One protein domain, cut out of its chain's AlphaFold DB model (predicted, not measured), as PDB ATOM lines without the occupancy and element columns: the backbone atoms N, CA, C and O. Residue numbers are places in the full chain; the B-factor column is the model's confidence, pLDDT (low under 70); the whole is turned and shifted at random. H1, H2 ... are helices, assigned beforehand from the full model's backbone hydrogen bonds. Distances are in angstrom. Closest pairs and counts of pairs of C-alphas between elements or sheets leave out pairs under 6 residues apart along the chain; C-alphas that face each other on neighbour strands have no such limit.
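What this domain is: This is residues 122 to 150 and 172 to 314 of the 470 residues of an uncharacterized protein of Chlamydia psittaci 10_743_SC13 (UniProt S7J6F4). Three helices, H2, H1 and H4, lie side by side with H1 between the other two, and H3 crosses H1 near its beginning, with H6 beyond H3. Short H8 sits near the middle of the domain, between H4 and long H5; H7 packs on H8, H9 on H4 and H10 on H5. The printed part has 172 residues with ten named helices, H1 to H10 in chain order, and no named strand: class all helix. It is compact, with a radius of gyration of the C-alphas of 16.6 A, and spans 50 by 41 by 34 A.

Where its parts are: Find C-alpha 122 at (251.674, 157.072, 148.357); from there H1, residues 122 to 144, runs 33.0 A to C-alpha 144 at (274.005, 139.232, 164.950), with a kink of 27 degrees near residue 131. Look next for H2, residues 179 to 192, 19.6 A; H3, 195 to 204, 14.3 A; H4, 206 to 220, 21.4 A; and H5, 229 to 246, 26.8 A. The shorter helices are H6, 252 to 259; H7, 266 to 273; H8, 277 to 282; H9, 287 to 294; and H10, 306 to 313, which ends at C-alpha 313 (256.142, 150.148, 185.948).

How they stand to each other: Start at H1. Its residues 135 to 143 touch H2, at a shallow tilt of 15 degrees, opposite ways; the closest C-alphas, of Ala 142 and Leu 179, are 5.9 A apart. H4 touches H1 at a shallow tilt of 12 degrees, the same way, closest at the C-alphas of Ile 140 and Gln 215, 6.7 A. H3 touches residues 124 to 129 of H1, about perpendicular at 87 degrees, with C-alphas 125 and 197 closest at 5.4 A. H6 touches H3, closest at C-alphas 252 and 196, 4.7 A. H9 touches H4, closest at C-alphas 293 and 217, 6.7 A. H8 touches residues 236 to 243 of H5, closest at C-alphas 277 and 240, 5.5 A, and forms a helical hairpin with H7. H10 touches residues 237 to 244 of H5, closest at C-alphas 306 and 241, 5.7 A. H1 and H5 are apart. Each O i to N i+4 pair is within hydrogen-bond range in H2, H3, H4, H6, H7, H8 and H9; the counts are 18 of 19 in H1, 10 of 14 in H5 and 2 of 4 in H10.

The domain as a whole: The two C-alphas farthest apart, of Thr 172 and Glu 266, are 51.5 A apart. Look for the cut where residues 151 to 171 are not printed; C-alphas 150 and 172 stand 22.0 A apart across it. The link from H9 to H10 is long. Mean pLDDT of the printed part is 70.5; 79 residues are under 70, among them 132 to 150, 172 to 187 and 211 to 241.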
ATOM      1  N   ARG A 122     251.421 158.306 149.130       86.94
ATOM      2  CA  ARG A 122     251.674 157.072 148.357       86.94
ATOM      3  C   ARG A 122     253.132 156.932 147.940       86.94
ATOM      4  O   ARG A 122     253.694 155.842 148.028       86.94
ATOM      5  N   GLU A 123     253.744 158.028 147.502       87.06
ATOM      6  CA  GLU A 123     255.152 158.055 147.094       87.06
ATOM      7  C   GLU A 123     256.072 157.842 148.302       87.06
ATOM      8  O   GLU A 123     257.043 157.090 148.211       87.06
ATOM      9  N   ARG A 124     255.734 158.437 149.456       83.50
ATOM     10  CA  ARG A 124     256.480 158.244 150.708       83.50
ATOM     11  C   ARG A 124     256.376 156.816 151.233       83.50
ATOM     12  O   ARG A 124     257.403 156.240 151.560       83.50
ATOM     13  N   VAL A 125     255.182 156.222 151.265       80.94
ATOM     14  CA  VAL A 125     254.981 154.835 151.726       80.94
ATOM     15  C   VAL A 125     255.759 153.840 150.855       80.94
ATOM     16  O   VAL A 125     256.456 152.982 151.392       80.94
ATOM     17  N   ALA A 126     255.732 153.992 149.526       85.25
ATOM     18  CA  ALA A 126     256.487 153.126 148.614       85.25
ATOM     19  C   ALA A 126     258.018 153.280 148.758       85.25
ATOM     20  O   ALA A 126     258.763 152.298 148.676       85.25
ATOM     21  N   ALA A 127     258.505 154.502 149.004       85.31
ATOM     22  CA  ALA A 127     259.915 154.741 149.309       85.31
ATOM     23  C   ALA A 127     260.312 154.149 150.675       85.31
ATOM     24  O   ALA A 127     261.357 153.503 150.789       85.31
ATOM     25  N   LEU A 128     259.453 154.310 151.687       73.81
ATOM     26  CA  LEU A 128     259.648 153.776 153.031       73.81
ATOM     27  C   LEU A 128     259.704 152.246 153.032       73.81
ATOM     28  O   LEU A 128     260.574 151.704 153.701       73.81
ATOM     29  N   GLU A 129     258.855 151.551 152.266       77.00
ATOM     30  CA  GLU A 129     258.872 150.081 152.152       77.00
ATOM     31  C   GLU A 129     260.269 149.551 151.811       77.00
ATOM     32  O   GLU A 129     260.812 148.699 152.518       77.00
ATOM     33  N   THR A 130     260.868 150.105 150.752       77.00
ATOM     34  CA  THR A 130     262.173 149.662 150.246       77.00
ATOM     35  C   THR A 130     263.261 149.866 151.299       77.00
ATOM     36  O   THR A 130     264.017 148.942 151.604       77.00
ATOM     37  N   VAL A 131     263.315 151.057 151.905       71.44
ATOM     38  CA  VAL A 131     264.354 151.389 152.889       71.44
ATOM     39  C   VAL A 131     264.126 150.659 154.217       71.44
ATOM     40  O   VAL A 131     265.090 150.242 154.853       71.44
ATOM     41  N   LEU A 132     262.874 150.452 154.637       66.38
ATOM     42  CA  LEU A 132     262.539 149.781 155.893       66.38
ATOM     43  C   LEU A 132     262.804 148.270 155.830       66.38
ATOM     44  O   LEU A 132     263.333 147.722 156.795       66.38
ATOM     45  N   GLU A 133     262.515 147.595 154.708       63.88
ATOM     46  CA  GLU A 133     262.889 146.184 154.519       63.88
ATOM     47  C   GLU A 133     264.408 145.974 154.635       63.88
ATOM     48  O   GLU A 133     264.866 145.043 155.307       63.88
ATOM     49  N   GLU A 134     265.194 146.832 153.978       65.12
ATOM     50  CA  GLU A 134     266.654 146.821 154.081       65.12
ATOM     51  C   GLU A 134     267.098 147.118 155.515       65.12
ATOM     52  O   GLU A 134     267.943 146.405 156.056       65.12
ATOM     53  N   HIS A 135     266.480 148.108 156.164       63.81
ATOM     54  CA  HIS A 135     266.818 148.513 157.521       63.81
ATOM     55  C   HIS A 135     266.548 147.420 158.561       63.81
ATOM     56  O   HIS A 135     267.427 147.142 159.370       63.81
ATOM     57  N   ILE A 136     265.387 146.754 158.520       59.41
ATOM     58  CA  ILE A 136     265.034 145.655 159.439       59.41
ATOM     59  C   ILE A 136     266.041 144.506 159.313       59.41
ATOM     60  O   ILE A 136     266.522 143.984 160.317       59.41
ATOM     61  N   ARG A 137     266.412 144.121 158.085       57.47
ATOM     62  CA  ARG A 137     267.416 143.067 157.867       57.47
ATOM     63  C   ARG A 137     268.802 143.513 158.325       57.47
ATOM     64  O   ARG A 137     269.504 142.744 158.979       57.47
ATOM     65  N   ALA A 138     269.192 144.741 157.995       56.12
ATOM     66  CA  ALA A 138     270.525 145.255 158.264       56.12
ATOM     67  C   ALA A 138     270.757 145.544 159.753       56.12
ATOM     68  O   ALA A 138     271.807 145.170 160.256       56.12
ATOM     69  N   ILE A 139     269.784 146.104 160.485       53.47
ATOM     70  CA  ILE A 139     269.924 146.343 161.929       53.47
ATOM     71  C   ILE A 139     270.010 145.026 162.704       53.47
ATOM     72  O   ILE A 139     270.812 144.916 163.623       53.47
ATOM     73  N   ILE A 140     269.269 143.989 162.302       52.75
ATOM     74  CA  ILE A 140     269.310 142.683 162.975       52.75
ATOM     75  C   ILE A 140     270.576 141.913 162.584       52.75
ATOM     76  O   ILE A 140     271.234 141.335 163.447       52.75
ATOM     77  N   ALA A 141     271.028 141.995 161.329       52.12
ATOM     78  CA  ALA A 141     272.377 141.565 160.967       52.12
ATOM     79  C   ALA A 141     273.436 142.326 161.793       52.12
ATOM     80  O   ALA A 141     274.335 141.708 162.352       52.12
ATOM     81  N   ALA A 142     273.288 143.633 161.993       51.38
ATOM     82  CA  ALA A 142     274.135 144.446 162.864       51.38
ATOM     83  C   ALA A 142     273.857 144.281 164.372       51.38
ATOM     84  O   ALA A 142     274.479 144.950 165.191       51.38
ATOM     85  N   LEU A 143     273.008 143.331 164.759       50.22
ATOM     86  CA  LEU A 143     272.936 142.783 166.113       50.22
ATOM     87  C   LEU A 143     273.587 141.385 166.166       50.22
ATOM     88  O   LEU A 143     274.159 141.017 167.187       50.22
ATOM     89  N   LEU A 144     273.601 140.645 165.048       48.16
ATOM     90  CA  LEU A 144     274.005 139.232 164.950       48.16
ATOM     91  C   LEU A 144     275.381 138.946 164.295       48.16
ATOM     92  O   LEU A 144     275.865 137.817 164.376       48.16
ATOM     93  N   HIS A 145     276.004 139.914 163.613       43.72
ATOM     94  CA  HIS A 145     277.201 139.735 162.764       43.72
ATOM     95  C   HIS A 145     278.535 139.702 163.551       43.72
ATOM     96  O   HIS A 145     279.459 140.451 163.240       43.72
ATOM     97  N   ASP A 146     278.673 138.854 164.572       45.22
ATOM     98  CA  ASP A 146     280.005 138.522 165.115       45.22
ATOM     99  C   ASP A 146     280.008 137.117 165.770       45.22
ATOM    100  O   ASP A 146     279.751 136.991 166.966       45.22
ATOM    101  N   PRO A 147     280.269 136.029 165.011       40.06
ATOM    102  CA  PRO A 147     280.180 134.646 165.507       40.06
ATOM    103  C   PRO A 147     281.301 134.251 166.489       40.06
ATOM    104  O   PRO A 147     281.395 133.090 166.874       40.06
ATOM    105  N   GLY A 148     282.179 135.189 166.869       39.22
ATOM    106  CA  GLY A 148     283.126 135.037 167.980       39.22
ATOM    107  C   GLY A 148     282.668 135.698 169.288       39.22
ATOM    108  O   GLY A 148     283.346 135.552 170.301       39.22
ATOM    109  N   TYR A 149     281.544 136.424 169.275       38.38
ATOM    110  CA  TYR A 149     280.953 137.111 170.428       38.38
ATOM    111  C   TYR A 149     279.540 136.578 170.707       38.38
ATOM    112  O   TYR A 149     278.568 137.334 170.757       38.38
ATOM    113  N   ASP A 150     279.423 135.265 170.914       38.78
ATOM    114  CA  ASP A 150     278.177 134.688 171.416       38.78
ATOM    115  C   ASP A 150     277.757 135.380 172.729       38.78
ATOM    116  O   ASP A 150     278.560 135.572 173.646       38.78
ATOM    117  N   THR A 172     289.362 148.293 157.368       40.88
ATOM    118  CA  THR A 172     288.717 147.179 156.648       40.88
ATOM    119  C   THR A 172     287.304 146.877 157.165       40.88
ATOM    120  O   THR A 172     286.632 146.003 156.628       40.88
ATOM    121  N   SER A 173     286.829 147.599 158.185       51.22
ATOM    122  CA  SER A 173     285.444 147.540 158.666       51.22
ATOM    123  C   SER A 173     284.530 148.374 157.765       51.22
ATOM    124  O   SER A 173     284.737 149.587 157.660       51.22
ATOM    125  N   ASN A 174     283.520 147.750 157.154       59.06
ATOM    126  CA  ASN A 174     282.472 148.466 156.427       59.06
ATOM    127  C   ASN A 174     281.589 149.232 157.443       59.06
ATOM    128  O   ASN A 174     281.019 148.582 158.319       59.06
ATOM    129  N   PRO A 175     281.466 150.575 157.388       57.97
ATOM    130  CA  PRO A 175     280.652 151.331 158.352       57.97
ATOM    131  C   PRO A 175     279.181 150.883 158.390       57.97
ATOM    132  O   PRO A 175     278.537 150.986 159.433       57.97
ATOM    133  N   GLU A 176     278.688 150.312 157.289       62.06
ATOM    134  CA  GLU A 176     277.334 149.770 157.129       62.06
ATOM    135  C   GLU A 176     277.014 148.563 158.030       62.06
ATOM    136  O   GLU A 176     275.875 148.111 158.029       62.06
ATOM    137  N   THR A 177     277.982 148.027 158.785       56.22
ATOM    138  CA  THR A 177     277.758 146.944 159.762       56.22
ATOM    139  C   THR A 177     277.726 147.426 161.217       56.22
ATOM    140  O   THR A 177     277.768 146.597 162.131       56.22
ATOM    141  N   THR A 178     277.726 148.742 161.456       59.59
ATOM    142  CA  THR A 178     277.717 149.325 162.809       59.59
ATOM    143  C   THR A 178     276.303 149.715 163.238       59.59
ATOM    144  O   THR A 178     275.566 150.355 162.488       59.59
ATOM    145  N   LEU A 179     275.915 149.371 164.464       58.28
ATOM    146  CA  LEU A 179     274.693 149.857 165.092       58.28
ATOM    147  C   LEU A 179     274.630 151.392 165.074       58.28
ATOM    148  O   LEU A 179     273.591 151.919 164.705       58.28
ATOM    149  N   CYS A 180     275.711 152.124 165.370       61.75
ATOM    150  CA  CYS A 180     275.692 153.597 165.303       61.75
ATOM    151  C   CYS A 180     275.296 154.125 163.908       61.75
ATOM    152  O   CYS A 180     274.528 155.085 163.809       61.75
ATOM    153  N   TYR A 181     275.733 153.462 162.828       66.94
ATOM    154  CA  TYR A 181     275.263 153.758 161.474       66.94
ATOM    155  C   TYR A 181     273.762 153.474 161.314       66.94
ATOM    156  O   TYR A 181     273.037 154.340 160.828       66.94
ATOM    157  N   HIS A 182     273.263 152.318 161.765       63.50
ATOM    158  CA  HIS A 182     271.828 152.013 161.696       63.50
ATOM    159  C   HIS A 182     270.976 152.964 162.545       63.50
ATOM    160  O   HIS A 182     269.923 153.397 162.099       63.50
ATOM    161  N   LEU A 183     271.435 153.376 163.718       61.06
ATOM    162  CA  LEU A 183     270.711 154.316 164.574       61.06
ATOM    163  C   LEU A 183     270.647 155.710 163.963       61.06
ATOM    164  O   LEU A 183     269.596 156.345 164.011       61.06
ATOM    165  N   ASN A 184     271.725 156.149 163.307       65.00
ATOM    166  CA  ASN A 184     271.668 157.360 162.508       65.00
ATOM    167  C   ASN A 184     270.704 157.206 161.324       65.00
ATOM    168  O   ASN A 184     269.882 158.088 161.111       65.00
ATOM    169  N   ARG A 185     270.739 156.081 160.594       65.94
ATOM    170  CA  ARG A 185     269.774 155.805 159.512       65.94
ATOM    171  C   ARG A 185     268.330 155.797 160.003       65.94
ATOM    172  O   ARG A 185     267.459 156.305 159.311       65.94
ATOM    173  N   TRP A 186     268.070 155.273 161.194       66.88
ATOM    174  CA  TRP A 186     266.746 155.321 161.798       66.88
ATOM    175  C   TRP A 186     266.353 156.749 162.196       66.88
ATOM    176  O   TRP A 186     265.255 157.191 161.877       66.88
ATOM    177  N   GLY A 187     267.262 157.514 162.806       62.69
ATOM    178  CA  GLY A 187     267.051 158.939 163.074       62.69
ATOM    179  C   GLY A 187     266.790 159.754 161.800       62.69
ATOM    180  O   GLY A 187     265.927 160.628 161.810       62.69
ATOM    181  N   GLU A 188     267.480 159.449 160.697       72.56
ATOM    182  CA  GLU A 188     267.232 160.016 159.364       72.56
ATOM    183  C   GLU A 188     265.840 159.637 158.834       72.56
ATOM    184  O   GLU A 188     265.137 160.508 158.325       72.56
ATOM    185  N   LEU A 189     265.416 158.374 158.984       68.31
ATOM    186  CA  LEU A 189     264.077 157.914 158.595       68.31
ATOM    187  C   LEU A 189     262.977 158.650 159.372       68.31
ATOM    188  O   LEU A 189     262.044 159.161 158.758       68.31
ATOM    189  N   LEU A 190     263.105 158.778 160.694       70.62
ATOM    190  CA  LEU A 190     262.134 159.500 161.528       70.62
ATOM    191  C   LEU A 190     262.053 161.006 161.223       70.62
ATOM    192  O   LEU A 190     261.031 161.631 161.486       70.62
ATOM    193  N   GLN A 191     263.112 161.599 160.668       76.25
ATOM    194  CA  GLN A 191     263.107 162.989 160.191       76.25
ATOM    195  C   GLN A 191     262.506 163.139 158.780       76.25
ATOM    196  O   GLN A 191     262.183 164.254 158.372       76.25
ATOM    197  N   GLN A 192     262.384 162.048 158.016       77.00
ATOM    198  CA  GLN A 192     261.917 162.051 156.622       77.00
ATOM    199  C   GLN A 192     260.470 161.573 156.456       77.00
ATOM    200  O   GLN A 192     259.782 162.049 155.551       77.00
ATOM    201  N   TYR A 193     260.018 160.649 157.307       74.19
ATOM    202  CA  TYR A 193     258.746 159.940 157.168       74.19
ATOM    203  C   TYR A 193     257.817 160.189 158.355       74.19
ATOM    204  O   TYR A 193     258.250 160.286 159.503       74.19
ATOM    205  N   SER A 194     256.527 160.290 158.053       76.88
ATOM    206  CA  SER A 194     255.463 160.530 159.029       76.88
ATOM    207  C   SER A 194     255.132 159.245 159.807       76.88
ATOM    208  O   SER A 194     255.320 158.144 159.281       76.88
ATOM    209  N   CYS A 195     254.621 159.328 161.041       76.25
ATOM    210  CA  CYS A 195     254.180 158.119 161.754       76.25
ATOM    211  C   CYS A 195     252.949 157.482 161.084       76.25
ATOM    212  O   CYS A 195     252.795 156.258 161.127       76.25
ATOM    213  N   ALA A 196     252.146 158.273 160.363       79.62
ATOM    214  CA  ALA A 196     251.126 157.758 159.456       79.62
ATOM    215  C   ALA A 196     251.719 156.938 158.296       79.62
ATOM    216  O   ALA A 196     251.138 155.914 157.943       79.62
ATOM    217  N   ASP A 197     252.875 157.320 157.738       77.19
ATOM    218  CA  ASP A 197     253.535 156.574 156.651       77.19
ATOM    219  C   ASP A 197     253.948 155.174 157.142       77.19
ATOM    220  O   ASP A 197     253.698 154.174 156.466       77.19
ATOM    221  N   PHE A 198     254.513 155.091 158.355       78.00
ATOM    222  CA  PHE A 198     254.826 153.815 159.010       78.00
ATOM    223  C   PHE A 198     253.566 152.987 159.305       78.00
ATOM    224  O   PHE A 198     253.575 151.776 159.081       78.00
ATOM    225  N   LEU A 199     252.482 153.612 159.785       80.19
ATOM    226  CA  LEU A 199     251.226 152.909 160.066       80.19
ATOM    227  C   LEU A 199     250.608 152.323 158.790       80.19
ATOM    228  O   LEU A 199     250.247 151.149 158.777       80.19
ATOM    229  N   ILE A 200     250.512 153.119 157.721       78.31
ATOM    230  CA  ILE A 200     249.985 152.674 156.423       78.31
ATOM    231  C   ILE A 200     250.804 151.486 155.917       78.31
ATOM    232  O   ILE A 200     250.228 150.459 155.573       78.31
ATOM    233  N   LEU A 201     252.137 151.584 155.947       76.44
ATOM    234  CA  LEU A 201     253.018 150.514 155.488       76.44
ATOM    235  C   LEU A 201     252.821 149.199 156.267       76.44
ATOM    236  O   LEU A 201     252.753 148.133 155.658       76.44
ATOM    237  N   VAL A 202     252.702 149.256 157.597       74.56
ATOM    238  CA  VAL A 202     252.483 148.064 158.441       74.56
ATOM    239  C   VAL A 202     251.117 147.415 158.185       74.56
ATOM    240  O   VAL A 202     251.007 146.191 158.260       74.56
ATOM    241  N   LEU A 203     250.086 148.209 157.872       76.94
ATOM    242  CA  LEU A 203     248.721 147.724 157.631       76.94
ATOM    243  C   LEU A 203     248.484 147.251 156.188       76.94
ATOM    244  O   LEU A 203     247.723 146.310 155.975       76.94
ATOM    245  N   GLU A 204     249.113 147.875 155.190       81.12
ATOM    246  CA  GLU A 204     248.972 147.477 153.781       81.12
ATOM    247  C   GLU A 204     249.961 146.386 153.359       81.12
ATOM    248  O   GLU A 204     249.681 145.638 152.419       81.12
ATOM    249  N   ASN A 205     251.091 146.242 154.063       76.69
ATOM    250  CA  ASN A 205     252.105 145.242 153.753       76.69
ATOM    251  C   ASN A 205     252.422 144.318 154.950       76.69
ATOM    252  O   ASN A 205     253.437 144.494 155.635       76.69
ATOM    253  N   PRO A 206     251.622 143.249 155.156       75.94
ATOM    254  CA  PRO A 206     251.852 142.241 156.197       75.94
ATOM    255  C   PRO A 206     253.249 141.604 156.187       75.94
ATOM    256  O   PRO A 206     253.699 141.082 157.207       75.94
ATOM    257  N   ARG A 207     253.977 141.657 155.059       78.75
ATOM    258  CA  ARG A 207     255.358 141.161 154.969       78.75
ATOM    259  C   ARG A 207     256.302 141.916 155.903       78.75
ATOM    260  O   ARG A 207     257.209 141.293 156.446       78.75
ATOM    261  N   ILE A 208     256.084 143.215 156.120       68.94
ATOM    262  CA  ILE A 208     256.874 144.025 157.057       68.94
ATOM    263  C   ILE A 208     256.694 143.491 158.483       68.94
ATOM    264  O   ILE A 208     257.681 143.215 159.165       68.94
ATOM    265  N   SER A 209     255.449 143.236 158.893       71.44
ATOM    266  CA  SER A 209     255.114 142.621 160.185       71.44
ATOM    267  C   SER A 209     255.742 141.232 160.344       71.44
ATOM    268  O   SER A 209     256.364 140.955 161.372       71.44
ATOM    269  N   CYS A 210     255.670 140.387 159.309       72.69
ATOM    270  CA  CYS A 210     256.348 139.088 159.300       72.69
ATOM    271  C   CYS A 210     257.865 139.227 159.474       72.69
ATOM    272  O   CYS A 210     258.431 138.556 160.331       72.69
ATOM    273  N   LEU A 211     258.517 140.122 158.721       63.78
ATOM    274  CA  LEU A 211     259.961 140.354 158.817       63.78
ATOM    275  C   LEU A 211     260.361 140.794 160.230       63.78
ATOM    276  O   LEU A 211     261.287 140.216 160.792       63.78
ATOM    277  N   ILE A 212     259.658 141.761 160.830       67.44
ATOM    278  CA  ILE A 212     259.925 142.217 162.206       67.44
ATOM    279  C   ILE A 212     259.874 141.030 163.181       67.44
ATOM    280  O   ILE A 212     260.805 140.820 163.962       67.44
ATOM    281  N   VAL A 213     258.820 140.218 163.110       68.19
ATOM    282  CA  VAL A 213     258.589 139.115 164.053       68.19
ATOM    283  C   VAL A 213     259.539 137.938 163.825       68.19
ATOM    284  O   VAL A 213     260.059 137.378 164.790       68.19
ATOM    285  N   GLU A 214     259.858 137.595 162.576       68.31
ATOM    286  CA  GLU A 214     260.893 136.608 162.244       68.31
ATOM    287  C   GLU A 214     262.258 137.002 162.814       68.31
ATOM    288  O   GLU A 214     262.969 136.153 163.359       68.31
ATOM    289  N   GLN A 215     262.616 138.288 162.739       66.19
ATOM    290  CA  GLN A 215     263.867 138.785 163.301       66.19
ATOM    291  C   GLN A 215     263.863 138.783 164.841       66.19
ATOM    292  O   GLN A 215     264.852 138.357 165.438       66.19
ATOM    293  N   LEU A 216     262.756 139.156 165.498       65.75
ATOM    294  CA  LEU A 216     262.611 139.043 166.959       65.75
ATOM    295  C   LEU A 216     262.740 137.583 167.436       65.75
ATOM    296  O   LEU A 216     263.458 137.303 168.395       65.75
ATOM    297  N   ILE A 217     262.127 136.631 166.723       66.75
ATOM    298  CA  ILE A 217     262.265 135.188 166.986       66.75
ATOM    299  C   ILE A 217     263.708 134.709 166.736       66.75
ATOM    300  O   ILE A 217     264.234 133.871 167.474       66.75
ATOM    301  N   SER A 218     264.387 135.229 165.707       64.88
ATOM    302  CA  SER A 218     265.800 134.916 165.461       64.88
ATOM    303  C   SER A 218     266.720 135.456 166.561       64.88
ATOM    304  O   SER A 218     267.764 134.858 166.818       64.88
ATOM    305  N   LEU A 219     266.369 136.580 167.186       60.34
ATOM    306  CA  LEU A 219     267.133 137.148 168.293       60.34
ATOM    307  C   LEU A 219     266.917 136.380 169.603       60.34
ATOM    308  O   LEU A 219     267.892 136.121 170.307       60.34
ATOM    309  N   SER A 220     265.678 135.989 169.926       60.00
ATOM    310  CA  SER A 220     265.386 135.218 171.143       60.00
ATOM    311  C   SER A 220     265.970 133.801 171.081       60.00
ATOM    312  O   SER A 220     266.623 133.360 172.022       60.00
ATOM    313  N   SER A 221     265.839 133.114 169.941       60.19
ATOM    314  CA  SER A 221     266.317 131.729 169.765       60.19
ATOM    315  C   SER A 221     267.835 131.532 169.874       60.19
ATOM    316  O   SER A 221     268.287 130.398 170.029       60.19
ATOM    317  N   ARG A 222     268.635 132.605 169.805       55.47
ATOM    318  CA  ARG A 222     270.101 132.550 169.958       55.47
ATOM    319  C   ARG A 222     270.586 132.695 171.402       55.47
ATOM    320  O   ARG A 222     271.794 132.673 171.623       55.47
ATOM    321  N   ARG A 223     269.690 132.843 172.383       53.62
ATOM    322  CA  ARG A 223     270.065 132.927 173.799       53.62
ATOM    323  C   ARG A 223     269.791 131.632 174.534       53.62
ATOM    324  O   ARG A 223     268.673 131.129 174.568       53.62
ATOM    325  N   THR A 224     270.842 131.090 175.135       44.62
ATOM    326  CA  THR A 224     270.769 129.878 175.943       44.62
ATOM    327  C   THR A 224     270.163 130.184 177.307       44.62
ATOM    328  O   THR A 224     270.806 130.805 178.149       44.62
ATOM    329  N   SER A 225     268.936 129.701 177.492       47.22
ATOM    330  CA  SER A 225     268.228 129.455 178.753       47.22
ATOM    331  C   SER A 225     269.062 129.541 180.045       47.22
ATOM    332  O   SER A 225     269.888 128.654 180.275       47.22
ATOM    333  N   GLN A 226     268.721 130.483 180.940       39.81
ATOM    334  CA  GLN A 226     268.492 130.135 182.358       39.81
ATOM    335  C   GLN A 226     267.723 131.159 183.227       39.81
ATOM    336  O   GLN A 226     267.185 130.712 184.230       39.81
ATOM    337  N   ASP A 227     267.577 132.442 182.849       38.84
ATOM    338  CA  ASP A 227     266.820 133.455 183.647       38.84
ATOM    339  C   ASP A 227     266.070 134.531 182.797       38.84
ATOM    340  O   ASP A 227     265.639 135.569 183.300       38.84
ATOM    341  N   ASP A 228     265.918 134.321 181.483       49.25
ATOM    342  CA  ASP A 228     265.728 135.405 180.490       49.25
ATOM    343  C   ASP A 228     264.252 135.709 180.101       49.25
ATOM    344  O   ASP A 228     264.011 136.337 179.076       49.25
ATOM    345  N   ASP A 229     263.240 135.292 180.878       46.59
ATOM    346  CA  ASP A 229     261.816 135.541 180.536       46.59
ATOM    347  C   ASP A 229     261.425 137.025 180.695       46.59
ATOM    348  O   ASP A 229     260.767 137.609 179.832       46.59
ATOM    349  N   SER A 230     261.890 137.674 181.770       52.97
ATOM    350  CA  SER A 230     261.607 139.094 182.076       52.97
ATOM    351  C   SER A 230     262.103 140.077 181.005       52.97
ATOM    352  O   SER A 230     261.612 141.203 180.886       52.97
ATOM    353  N   TYR A 231     263.066 139.634 180.205       53.50
ATOM    354  CA  TYR A 231     263.658 140.364 179.102       53.50
ATOM    355  C   TYR A 231     262.622 140.684 178.029       53.50
ATOM    356  O   TYR A 231     262.293 141.843 177.811       53.50
ATOM    357  N   LEU A 232     262.078 139.657 177.380       58.84
ATOM    358  CA  LEU A 232     261.154 139.773 176.253       58.84
ATOM    359  C   LEU A 232     259.914 140.618 176.611       58.84
ATOM    360  O   LEU A 232     259.491 141.458 175.812       58.84
ATOM    361  N   GLU A 233     259.405 140.497 177.843       64.00
ATOM    362  CA  GLU A 233     258.354 141.375 178.382       64.00
ATOM    363  C   GLU A 233     258.783 142.845 178.455       64.00
ATOM    364  O   GLU A 233     258.086 143.692 177.894       64.00
ATOM    365  N   SER A 234     259.930 143.148 179.092       58.75
ATOM    366  CA  SER A 234     260.441 144.509 179.395       58.75
ATOM    367  C   SER A 234     260.523 145.445 178.188       58.75
ATOM    368  O   SER A 234     260.772 146.646 178.298       58.75
ATOM    369  N   ILE A 235     260.336 144.881 177.009       58.34
ATOM    370  CA  ILE A 235     260.556 145.480 175.722       58.34
ATOM    371  C   ILE A 235     259.327 145.656 174.916       58.34
ATOM    372  O   ILE A 235     259.224 146.678 174.248       58.34
ATOM    373  N   LEU A 236     258.481 144.642 174.842       61.94
ATOM    374  CA  LEU A 236     257.353 144.758 173.948       61.94
ATOM    375  C   LEU A 236     256.484 145.898 174.496       61.94
ATOM    376  O   LEU A 236     256.155 146.805 173.742       61.94
ATOM    377  N   CYS A 237     256.416 145.989 175.828       64.81
ATOM    378  CA  CYS A 237     256.150 147.159 176.672       64.81
ATOM    379  C   CYS A 237     256.798 148.508 176.278       64.81
ATOM    380  O   CYS A 237     256.165 149.556 176.395       64.81
ATOM    381  N   SER A 238     258.050 148.524 175.831       61.00
ATOM    382  CA  SER A 238     258.884 149.732 175.717       61.00
ATOM    383  C   SER A 238     259.148 150.193 174.283       61.00
ATOM    384  O   SER A 238     259.261 151.389 174.024       61.00
ATOM    385  N   PHE A 239     259.144 149.260 173.332       62.19
ATOM    386  CA  PHE A 239     258.782 149.526 171.946       62.19
ATOM    387  C   PHE A 239     257.372 150.126 171.904       62.19
ATOM    388  O   PHE A 239     257.196 151.194 171.328       62.19
ATOM    389  N   ASN A 240     256.403 149.528 172.606       65.44
ATOM    390  CA  ASN A 240     255.054 150.079 172.760       65.44
ATOM    391  C   ASN A 240     255.056 151.495 173.375       65.44
ATOM    392  O   ASN A 240     254.377 152.381 172.854       65.44
ATOM    393  N   LEU A 241     255.852 151.747 174.423       66.25
ATOM    394  CA  LEU A 241     256.022 153.080 175.024       66.25
ATOM    395  C   LEU A 241     256.597 154.104 174.038       66.25
ATOM    396  O   LEU A 241     256.061 155.206 173.909       66.25
ATOM    397  N   TRP A 242     257.666 153.739 173.328       72.56
ATOM    398  CA  TRP A 242     258.303 154.619 172.354       72.56
ATOM    399  C   TRP A 242     257.376 154.911 171.168       72.56
ATOM    400  O   TRP A 242     257.209 156.069 170.793       72.56
ATOM    401  N   MET A 243     256.710 153.885 170.635       68.38
ATOM    402  CA  MET A 243     255.725 154.020 169.558       68.38
ATOM    403  C   MET A 243     254.533 154.876 169.995       68.38
ATOM    404  O   MET A 243     254.108 155.741 169.239       68.38
ATOM    405  N   SER A 244     254.056 154.737 171.235       71.50
ATOM    406  CA  SER A 244     253.010 155.620 171.771       71.50
ATOM    407  C   SER A 244     253.445 157.086 171.744       71.50
ATOM    408  O   SER A 244     252.664 157.947 171.360       71.50
ATOM    409  N   GLY A 245     254.703 157.383 172.083       69.75
ATOM    410  CA  GLY A 245     255.256 158.734 171.975       69.75
ATOM    411  C   GLY A 245     255.547 159.203 170.543       69.75
ATOM    412  O   GLY A 245     255.460 160.397 170.253       69.75
ATOM    413  N   PHE A 246     255.848 158.284 169.623       73.12
ATOM    414  CA  PHE A 246     255.983 158.583 168.194       73.12
ATOM    415  C   PHE A 246     254.635 158.951 167.565       73.12
ATOM    416  O   PHE A 246     254.551 159.934 166.836       73.12
ATOM    417  N   PHE A 247     253.555 158.258 167.926       74.25
ATOM    418  CA  PHE A 247     252.209 158.509 167.397       74.25
ATOM    419  C   PHE A 247     251.533 159.775 167.956       74.25
ATOM    420  O   PHE A 247     250.520 160.221 167.422       74.25
ATOM    421  N   LEU A 248     252.121 160.417 168.971       74.38
ATOM    422  CA  LEU A 248     251.739 161.770 169.405       74.38
ATOM    423  C   LEU A 248     252.345 162.877 168.531       74.38
ATOM    424  O   LEU A 248     251.961 164.038 168.671       74.38
ATOM    425  N   SER A 249     253.307 162.554 167.660       67.62
ATOM    426  CA  SER A 249     254.054 163.560 166.897       67.62
ATOM    427  C   SER A 249     253.200 164.332 165.889       67.62
ATOM    428  O   SER A 249     253.460 165.508 165.636       67.62
ATOM    429  N   GLU A 250     252.149 163.715 165.358       74.38
ATOM    430  CA  GLU A 250     251.273 164.301 164.346       74.38
ATOM    431  C   GLU A 250     249.848 163.737 164.417       74.38
ATOM    432  O   GLU A 250     249.566 162.741 165.083       74.38
ATOM    433  N   ASN A 251     248.919 164.369 163.696       79.88
ATOM    434  CA  ASN A 251     247.558 163.863 163.543       79.88
ATOM    435  C   ASN A 251     247.520 162.751 162.480       79.88
ATOM    436  O   ASN A 251     247.010 162.951 161.372       79.88
ATOM    437  N   TYR A 252     248.079 161.586 162.827       80.88
ATOM    438  CA  TYR A 252     248.137 160.427 161.935       80.88
ATOM    439  C   TYR A 252     246.740 160.006 161.464       80.88
ATOM    440  O   TYR A 252     246.565 159.681 160.293       80.88
ATOM    441  N   GLU A 253     245.723 160.086 162.334       84.19
ATOM    442  CA  GLU A 253     244.338 159.734 162.001       84.19
ATOM    443  C   GLU A 253     243.840 160.459 160.751       84.19
ATOM    444  O   GLU A 253     243.210 159.846 159.889       84.19
ATOM    445  N   LYS A 254     244.111 161.765 160.645       84.75
ATOM    446  CA  LYS A 254     243.705 162.547 159.477       84.75
ATOM    447  C   LYS A 254     244.428 162.058 158.220       84.75
ATOM    448  O   LYS A 254     243.771 161.788 157.223       84.75
ATOM    449  N   ILE A 255     245.752 161.909 158.286       85.44
ATOM    450  CA  ILE A 255     246.584 161.505 157.142       85.44
ATOM    451  C   ILE A 255     246.157 160.121 156.632       85.44
ATOM    452  O   ILE A 255     245.963 159.943 155.431       85.44
ATOM    453  N   VAL A 256     245.933 159.156 157.532       84.88
ATOM    454  CA  VAL A 256     245.499 157.804 157.153       84.88
ATOM    455  C   VAL A 256     244.058 157.790 156.631       84.88
ATOM    456  O   VAL A 256     243.794 157.101 155.650       84.88
ATOM    457  N   ARG A 257     243.124 158.576 157.195       88.75
ATOM    458  CA  ARG A 257     241.751 158.680 156.651       88.75
ATOM    459  C   ARG A 257     241.704 159.334 155.271       88.75
ATOM    460  O   ARG A 257     240.924 158.882 154.437       88.75
ATOM    461  N   ASP A 258     242.525 160.357 155.036       88.31
ATOM    462  CA  ASP A 258     242.646 161.024 153.734       88.31
ATOM    463  C   ASP A 258     243.297 160.088 152.687       88.31
ATOM    464  O   ASP A 258     242.954 160.147 151.505       88.31
ATOM    465  N   TYR A 259     244.191 159.186 153.117       88.88
ATOM    466  CA  TYR A 259     244.844 158.173 152.279       88.88
ATOM    467  C   TYR A 259     243.932 156.979 151.933       88.88
ATOM    468  O   TYR A 259     243.689 156.690 150.757       88.88
ATOM    469  N   ASN A 260     243.455 156.271 152.963       89.25
ATOM    470  CA  ASN A 260     242.558 155.124 152.873       89.25
ATOM    471  C   ASN A 260     241.835 154.906 154.226       89.25
ATOM    472  O   ASN A 260     242.411 154.335 155.158       89.25
ATOM    473  N   PRO A 261     240.550 155.290 154.353       89.38
ATOM    474  CA  PRO A 261     239.836 155.221 155.626       89.38
ATOM    475  C   PRO A 261     239.552 153.791 156.106       89.38
ATOM    476  O   PRO A 261     239.209 153.627 157.273       89.38
ATOM    477  N   SER A 262     239.699 152.755 155.266       92.88
ATOM    478  CA  SER A 262     239.493 151.365 155.704       92.88
ATOM    479  C   SER A 262     240.643 150.800 156.544       92.88
ATOM    480  O   SER A 262     240.486 149.721 157.106       92.88
ATOM    481  N   LEU A 263     241.788 151.490 156.619       89.19
ATOM    482  CA  LEU A 263     242.944 151.050 157.411       89.19
ATOM    483  C   LEU A 263     242.740 151.274 158.919       89.19
ATOM    484  O   LEU A 263     243.208 150.479 159.729       89.19
ATOM    485  N   LEU A 264     242.001 152.319 159.309       89.12
ATOM    486  CA  LEU A 264     241.674 152.601 160.712       89.12
ATOM    487  C   LEU A 264     240.395 151.869 161.133       89.12
ATOM    488  O   LEU A 264     239.338 152.477 161.317       89.12
ATOM    489  N   THR A 265     240.488 150.547 161.263       92.25
ATOM    490  CA  THR A 265     239.425 149.737 161.872       92.25
ATOM    491  C   THR A 265     239.331 150.002 163.379       92.25
ATOM    492  O   THR A 265     240.275 150.493 163.997       92.25
ATOM    493  N   GLU A 266     238.203 149.637 163.994       91.38
ATOM    494  CA  GLU A 266     237.998 149.746 165.448       91.38
ATOM    495  C   GLU A 266     239.106 149.033 166.248       91.38
ATOM    496  O   GLU A 266     239.601 149.568 167.236       91.38
ATOM    497  N   GLU A 267     239.569 147.874 165.769       91.31
ATOM    498  CA  GLU A 267     240.667 147.128 166.390       91.31
ATOM    499  C   GLU A 267     242.029 147.824 166.240       91.31
ATOM    500  O   GLU A 267     242.806 147.854 167.195       91.31
ATOM    501  N   VAL A 268     242.321 148.424 165.078       86.88
ATOM    502  CA  VAL A 268     243.552 149.209 164.872       86.88
ATOM    503  C   VAL A 268     243.560 150.439 165.782       86.88
ATOM    504  O   VAL A 268     244.571 150.704 166.432       86.88
ATOM    505  N   CYS A 269     242.433 151.150 165.886       88.25
ATOM    506  CA  CYS A 269     242.284 152.281 166.802       88.25
ATOM    507  C   CYS A 269     242.471 151.851 168.267       88.25
ATOM    508  O   CYS A 269     243.304 152.441 168.948       88.25
ATOM    509  N   SER A 270     241.802 150.779 168.721       88.94
ATOM    510  CA  SER A 270     241.975 150.213 170.073       88.94
ATOM    511  C   SER A 270     243.439 149.876 170.370       88.94
ATOM    512  O   SER A 270     243.948 150.268 171.419       88.94
ATOM    513  N   CYS A 271     244.160 149.247 169.433       83.25
ATOM    514  CA  CYS A 271     245.580 148.950 169.627       83.25
ATOM    515  C   CYS A 271     246.431 150.221 169.786       83.25
ATOM    516  O   CYS A 271     247.343 150.230 170.606       83.25
ATOM    517  N   ILE A 272     246.160 151.294 169.038       81.56
ATOM    518  CA  ILE A 272     246.928 152.547 169.148       81.56
ATOM    519  C   ILE A 272     246.558 153.309 170.434       81.56
ATOM    520  O   ILE A 272     247.448 153.788 171.132       81.56
ATOM    521  N   GLU A 273     245.273 153.359 170.799       85.31
ATOM    522  CA  GLU A 273     244.769 153.987 172.033       85.31
ATOM    523  C   GLU A 273     245.273 153.291 173.312       85.31
ATOM    524  O   GLU A 273     245.574 153.949 174.309       85.31
ATOM    525  N   GLU A 274     245.406 151.962 173.293       85.81
ATOM    526  CA  GLU A 274     246.025 151.167 174.366       85.81
ATOM    527  C   GLU A 274     247.559 151.324 174.417       85.81
ATOM    528  O   GLU A 274     248.196 150.947 175.409       85.81
ATOM    529  N   GLY A 275     248.161 151.849 173.346       74.88
ATOM    530  CA  GLY A 275     249.602 151.836 173.129       74.88
ATOM    531  C   GLY A 275     250.144 150.417 172.950       74.88
ATOM    532  O   GLY A 275     251.182 150.088 173.508       74.88
ATOM    533  N   ASN A 276     249.434 149.542 172.237       79.38
ATOM    534  CA  ASN A 276     249.813 148.152 171.981       79.38
ATOM    535  C   ASN A 276     250.128 147.897 170.495       79.38
ATOM    536  O   ASN A 276     249.426 147.188 169.772       79.38
ATOM    537  N   PHE A 277     251.234 148.474 170.036       77.38
ATOM    538  CA  PHE A 277     251.751 148.317 168.676       77.38
ATOM    539  C   PHE A 277     252.239 146.893 168.387       77.38
ATOM    540  O   PHE A 277     252.195 146.447 167.244       77.38
ATOM    541  N   VAL A 278     252.644 146.142 169.413       75.94
ATOM    542  CA  VAL A 278     252.958 144.711 169.285       75.94
ATOM    543  C   VAL A 278     251.710 143.905 168.932       75.94
ATOM    544  O   VAL A 278     251.768 143.100 168.008       75.94
ATOM    545  N   ARG A 279     250.561 144.169 169.573       83.44
ATOM    546  CA  ARG A 279     249.266 143.592 169.169       83.44
ATOM    547  C   ARG A 279     248.902 143.974 167.731       83.44
ATOM    548  O   ARG A 279     248.543 143.098 166.951       83.44
ATOM    549  N   LEU A 280     249.087 145.242 167.355       77.94
ATOM    550  CA  LEU A 280     248.844 145.725 165.988       77.94
ATOM    551  C   LEU A 280     249.676 144.964 164.938       77.94
ATOM    552  O   LEU A 280     249.129 144.561 163.914       77.94
ATOM    553  N   ILE A 281     250.967 144.727 165.203       76.50
ATOM    554  CA  ILE A 281     251.854 143.922 164.343       76.50
ATOM    555  C   ILE A 281     251.397 142.457 164.314       76.50
ATOM    556  O   ILE A 281     251.275 141.878 163.235       76.50
ATOM    557  N   CYS A 282     251.101 141.866 165.478       79.00
ATOM    558  CA  CYS A 282     250.627 140.484 165.609       79.00
ATOM    559  C   CYS A 282     249.343 140.211 164.813       79.00
ATOM    560  O   CYS A 282     249.224 139.154 164.196       79.00
ATOM    561  N   ASN A 283     248.425 141.178 164.762       85.00
ATOM    562  CA  ASN A 283     247.173 141.082 164.010       85.00
ATOM    563  C   ASN A 283     247.367 140.997 162.482       85.00
ATOM    564  O   ASN A 283     246.448 140.579 161.783       85.00
ATOM    565  N   GLN A 284     248.548 141.348 161.956       79.81
ATOM    566  CA  GLN A 284     248.882 141.203 160.530       79.81
ATOM    567  C   GLN A 284     249.536 139.850 160.190       79.81
ATOM    568  O   GLN A 284     249.806 139.570 159.022       79.81
ATOM    569  N   LEU A 285     249.854 139.013 161.183       79.50
ATOM    570  CA  LEU A 285     250.662 137.811 160.970       79.50
ATOM    571  C   LEU A 285     249.833 136.606 160.489       79.50
ATOM    572  O   LEU A 285     248.732 136.362 160.987       79.50
ATOM    573  N   PRO A 286     250.407 135.738 159.635       93.25
ATOM    574  CA  PRO A 286     249.901 134.387 159.430       93.25
ATOM    575  C   PRO A 286     249.855 133.604 160.749       93.25
ATOM    576  O   PRO A 286     250.788 133.667 161.553       93.25
ATOM    577  N   THR A 287     248.810 132.794 160.936       94.56
ATOM    578  CA  THR A 287     248.547 132.041 162.177       94.56
ATOM    579  C   THR A 287     249.735 131.195 162.650       94.56
ATOM    580  O   THR A 287     249.977 131.090 163.849       94.56
ATOM    581  N   GLU A 288     250.513 130.616 161.732       94.50
ATOM    582  CA  GLU A 288     251.704 129.819 162.064       94.50
ATOM    583  C   GLU A 288     252.811 130.659 162.724       94.50
ATOM    584  O   GLU A 288     253.386 130.246 163.735       94.50
ATOM    585  N   LEU A 289     253.083 131.855 162.190       84.31
ATOM    586  CA  LEU A 289     254.096 132.768 162.722       84.31
ATOM    587  C   LEU A 289     253.621 133.422 164.025       84.31
ATOM    588  O   LEU A 289     254.403 133.520 164.970       84.31
ATOM    589  N   LEU A 290     252.335 133.781 164.105       88.12
ATOM    590  CA  LEU A 290     251.702 134.280 165.326       88.12
ATOM    591  C   LEU A 290     251.814 133.264 166.469       88.12
ATOM    592  O   LEU A 290     252.302 133.603 167.543       88.12
ATOM    593  N   ASN A 291     251.441 132.002 166.231       91.88
ATOM    594  CA  ASN A 291     251.543 130.938 167.232       91.88
ATOM    595  C   ASN A 291     252.993 130.721 167.686       91.88
ATOM    596  O   ASN A 291     253.247 130.539 168.876       91.88
ATOM    597  N   LYS A 292     253.957 130.781 166.756       88.12
ATOM    598  CA  LYS A 292     255.386 130.683 167.078       88.12
ATOM    599  C   LYS A 292     255.855 131.855 167.945       88.12
ATOM    600  O   LYS A 292     256.582 131.627 168.908       88.12
ATOM    601  N   PHE A 293     255.424 133.080 167.644       79.06
ATOM    602  CA  PHE A 293     255.749 134.257 168.450       79.06
ATOM    603  C   PHE A 293     255.104 134.190 169.841       79.06
ATOM    604  O   PHE A 293     255.802 134.339 170.835       79.06
ATOM    605  N   ILE A 294     253.815 133.856 169.934       87.31
ATOM    606  CA  ILE A 294     253.124 133.682 171.222       87.31
ATOM    607  C   ILE A 294     253.795 132.592 172.066       87.31
ATOM    608  O   ILE A 294     253.946 132.774 173.268       87.31
ATOM    609  N   SER A 295     254.267 131.497 171.458       86.81
ATOM    610  CA  SER A 295     254.923 130.402 172.192       86.81
ATOM    611  C   SER A 295     256.248 130.772 172.870       86.81
ATOM    612  O   SER A 295     256.709 130.010 173.716       86.81
ATOM    613  N   ILE A 296     256.855 131.910 172.508       78.44
ATOM    614  CA  ILE A 296     258.039 132.442 173.195       78.44
ATOM    615  C   ILE A 296     257.703 133.575 174.172       78.44
ATOM    616  O   ILE A 296     258.580 133.950 174.938       78.44
ATOM    617  N   LEU A 297     256.485 134.136 174.161       71.56
ATOM    618  CA  LEU A 297     256.127 135.254 175.039       71.56
ATOM    619  C   LEU A 297     256.003 134.804 176.511       71.56
ATOM    620  O   LEU A 297     255.298 133.833 176.788       71.56
ATOM    621  N   PRO A 298     256.595 135.543 177.469       70.38
ATOM    622  CA  PRO A 298     256.479 135.271 178.905       70.38
ATOM    623  C   PRO A 298     255.122 135.711 179.482       70.38
ATOM    624  O   PRO A 298     254.711 135.249 180.544       70.38
ATOM    625  N   VAL A 299     254.422 136.619 178.790       79.81
ATOM    626  CA  VAL A 299     253.147 137.228 179.196       79.81
ATOM    627  C   VAL A 299     252.208 137.370 177.994       79.81
ATOM    628  O   VAL A 299     252.637 137.250 176.846       79.81
ATOM    629  N   SER A 300     250.918 137.624 178.228       87.62
ATOM    630  CA  SER A 300     249.950 137.778 177.133       87.62
ATOM    631  C   SER A 300     250.178 139.078 176.350       87.62
ATOM    632  O   SER A 300     250.665 140.068 176.905       87.62
ATOM    633  N   ILE A 301     249.799 139.096 175.068       84.00
ATOM    634  CA  ILE A 301     250.002 140.247 174.171       84.00
ATOM    635  C   ILE A 301     249.308 141.511 174.706       84.00
ATOM    636  O   ILE A 301     249.837 142.613 174.576       84.00
ATOM    637  N   GLU A 302     248.150 141.362 175.341       87.69
ATOM    638  CA  GLU A 302     247.347 142.445 175.918       87.69
ATOM    639  C   GLU A 302     248.109 143.164 177.043       87.69
ATOM    640  O   GLU A 302     248.165 144.398 177.080       87.69
ATOM    641  N   SER A 303     248.797 142.388 177.888       83.25
ATOM    642  CA  SER A 303     249.548 142.897 179.042       83.25
ATOM    643  C   SER A 303     250.804 143.701 178.692       83.25
ATOM    644  O   SER A 303     251.363 144.377 179.554       83.25
ATOM    645  N   LEU A 304     251.212 143.676 177.418       70.69
ATOM    646  CA  LEU A 304     252.315 144.472 176.874       70.69
ATOM    647  C   LEU A 304     251.889 145.909 176.531       70.69
ATOM    648  O   LEU A 304     252.739 146.734 176.192       70.69
ATOM    649  N   SER A 305     250.588 146.221 176.567       79.75
ATOM    650  CA  SER A 305     250.064 147.566 176.299       79.75
ATOM    651  C   SER A 305     250.655 148.604 177.257       79.75
ATOM    652  O   SER A 305     250.813 148.347 178.451       79.75
ATOM    653  N   VAL A 306     250.941 149.816 176.769       67.94
ATOM    654  CA  VAL A 306     251.415 150.916 177.635       67.94
ATOM    655  C   VAL A 306     250.417 151.205 178.752       67.94
ATOM    656  O   VAL A 306     250.816 151.501 179.879       67.94
ATOM    657  N   ARG A 307     249.118 151.087 178.471       73.12
ATOM    658  CA  ARG A 307     248.067 151.326 179.459       73.12
ATOM    659  C   ARG A 307     248.102 150.338 180.629       73.12
ATOM    660  O   ARG A 307     247.973 150.784 181.765       73.12
ATOM    661  N   GLU A 308     248.302 149.042 180.394       68.69
ATOM    662  CA  GLU A 308     248.436 148.069 181.489       68.69
ATOM    663  C   GLU A 308     249.830 148.098 182.121       68.69
ATOM    664  O   GLU A 308     249.965 148.096 183.347       68.69
ATOM    665  N   ASN A 309     250.878 148.185 181.304       62.59
ATOM    666  CA  ASN A 309     252.252 148.148 181.782       62.59
ATOM    667  C   ASN A 309     252.646 149.409 182.578       62.59
ATOM    668  O   ASN A 309     253.364 149.300 183.566       62.59
ATOM    669  N   SER A 310     252.120 150.596 182.251       56.06
ATOM    670  CA  SER A 310     252.337 151.817 183.056       56.06
ATOM    671  C   SER A 310     251.833 151.684 184.496       56.06
ATOM    672  O   SER A 310     252.397 152.296 185.399       56.06
ATOM    673  N   ILE A 311     250.810 150.855 184.743       52.59
ATOM    674  CA  ILE A 311     250.323 150.532 186.094       52.59
ATOM    675  C   ILE A 311     251.346 149.668 186.851       52.59
ATOM    676  O   ILE A 311     251.475 149.809 188.063       52.59
ATOM    677  N   ARG A 312     252.081 148.792 186.153       53.41
ATOM    678  CA  ARG A 312     253.101 147.902 186.738       53.41
ATOM    679  C   ARG A 312     254.454 148.599 186.920       53.41
ATOM    680  O   ARG A 312     255.106 148.406 187.940       53.41
ATOM    681  N   MET A 313     254.864 149.421 185.953       47.69
ATOM    682  CA  MET A 313     256.142 150.148 185.948       47.69
ATOM    683  C   MET A 313     256.137 151.444 186.773       47.69
ATOM    684  O   MET A 313     257.193 152.054 186.934       47.69
ATOM    685  N   SER A 314     254.993 151.874 187.318       43.88
ATOM    686  CA  SER A 314     254.857 153.167 188.010       43.88
ATOM    687  C   SER A 314     255.806 153.361 189.199       43.88
ATOM    688  O   SER A 314     256.123 154.498 189.527       43.88
TER     689      SER A 314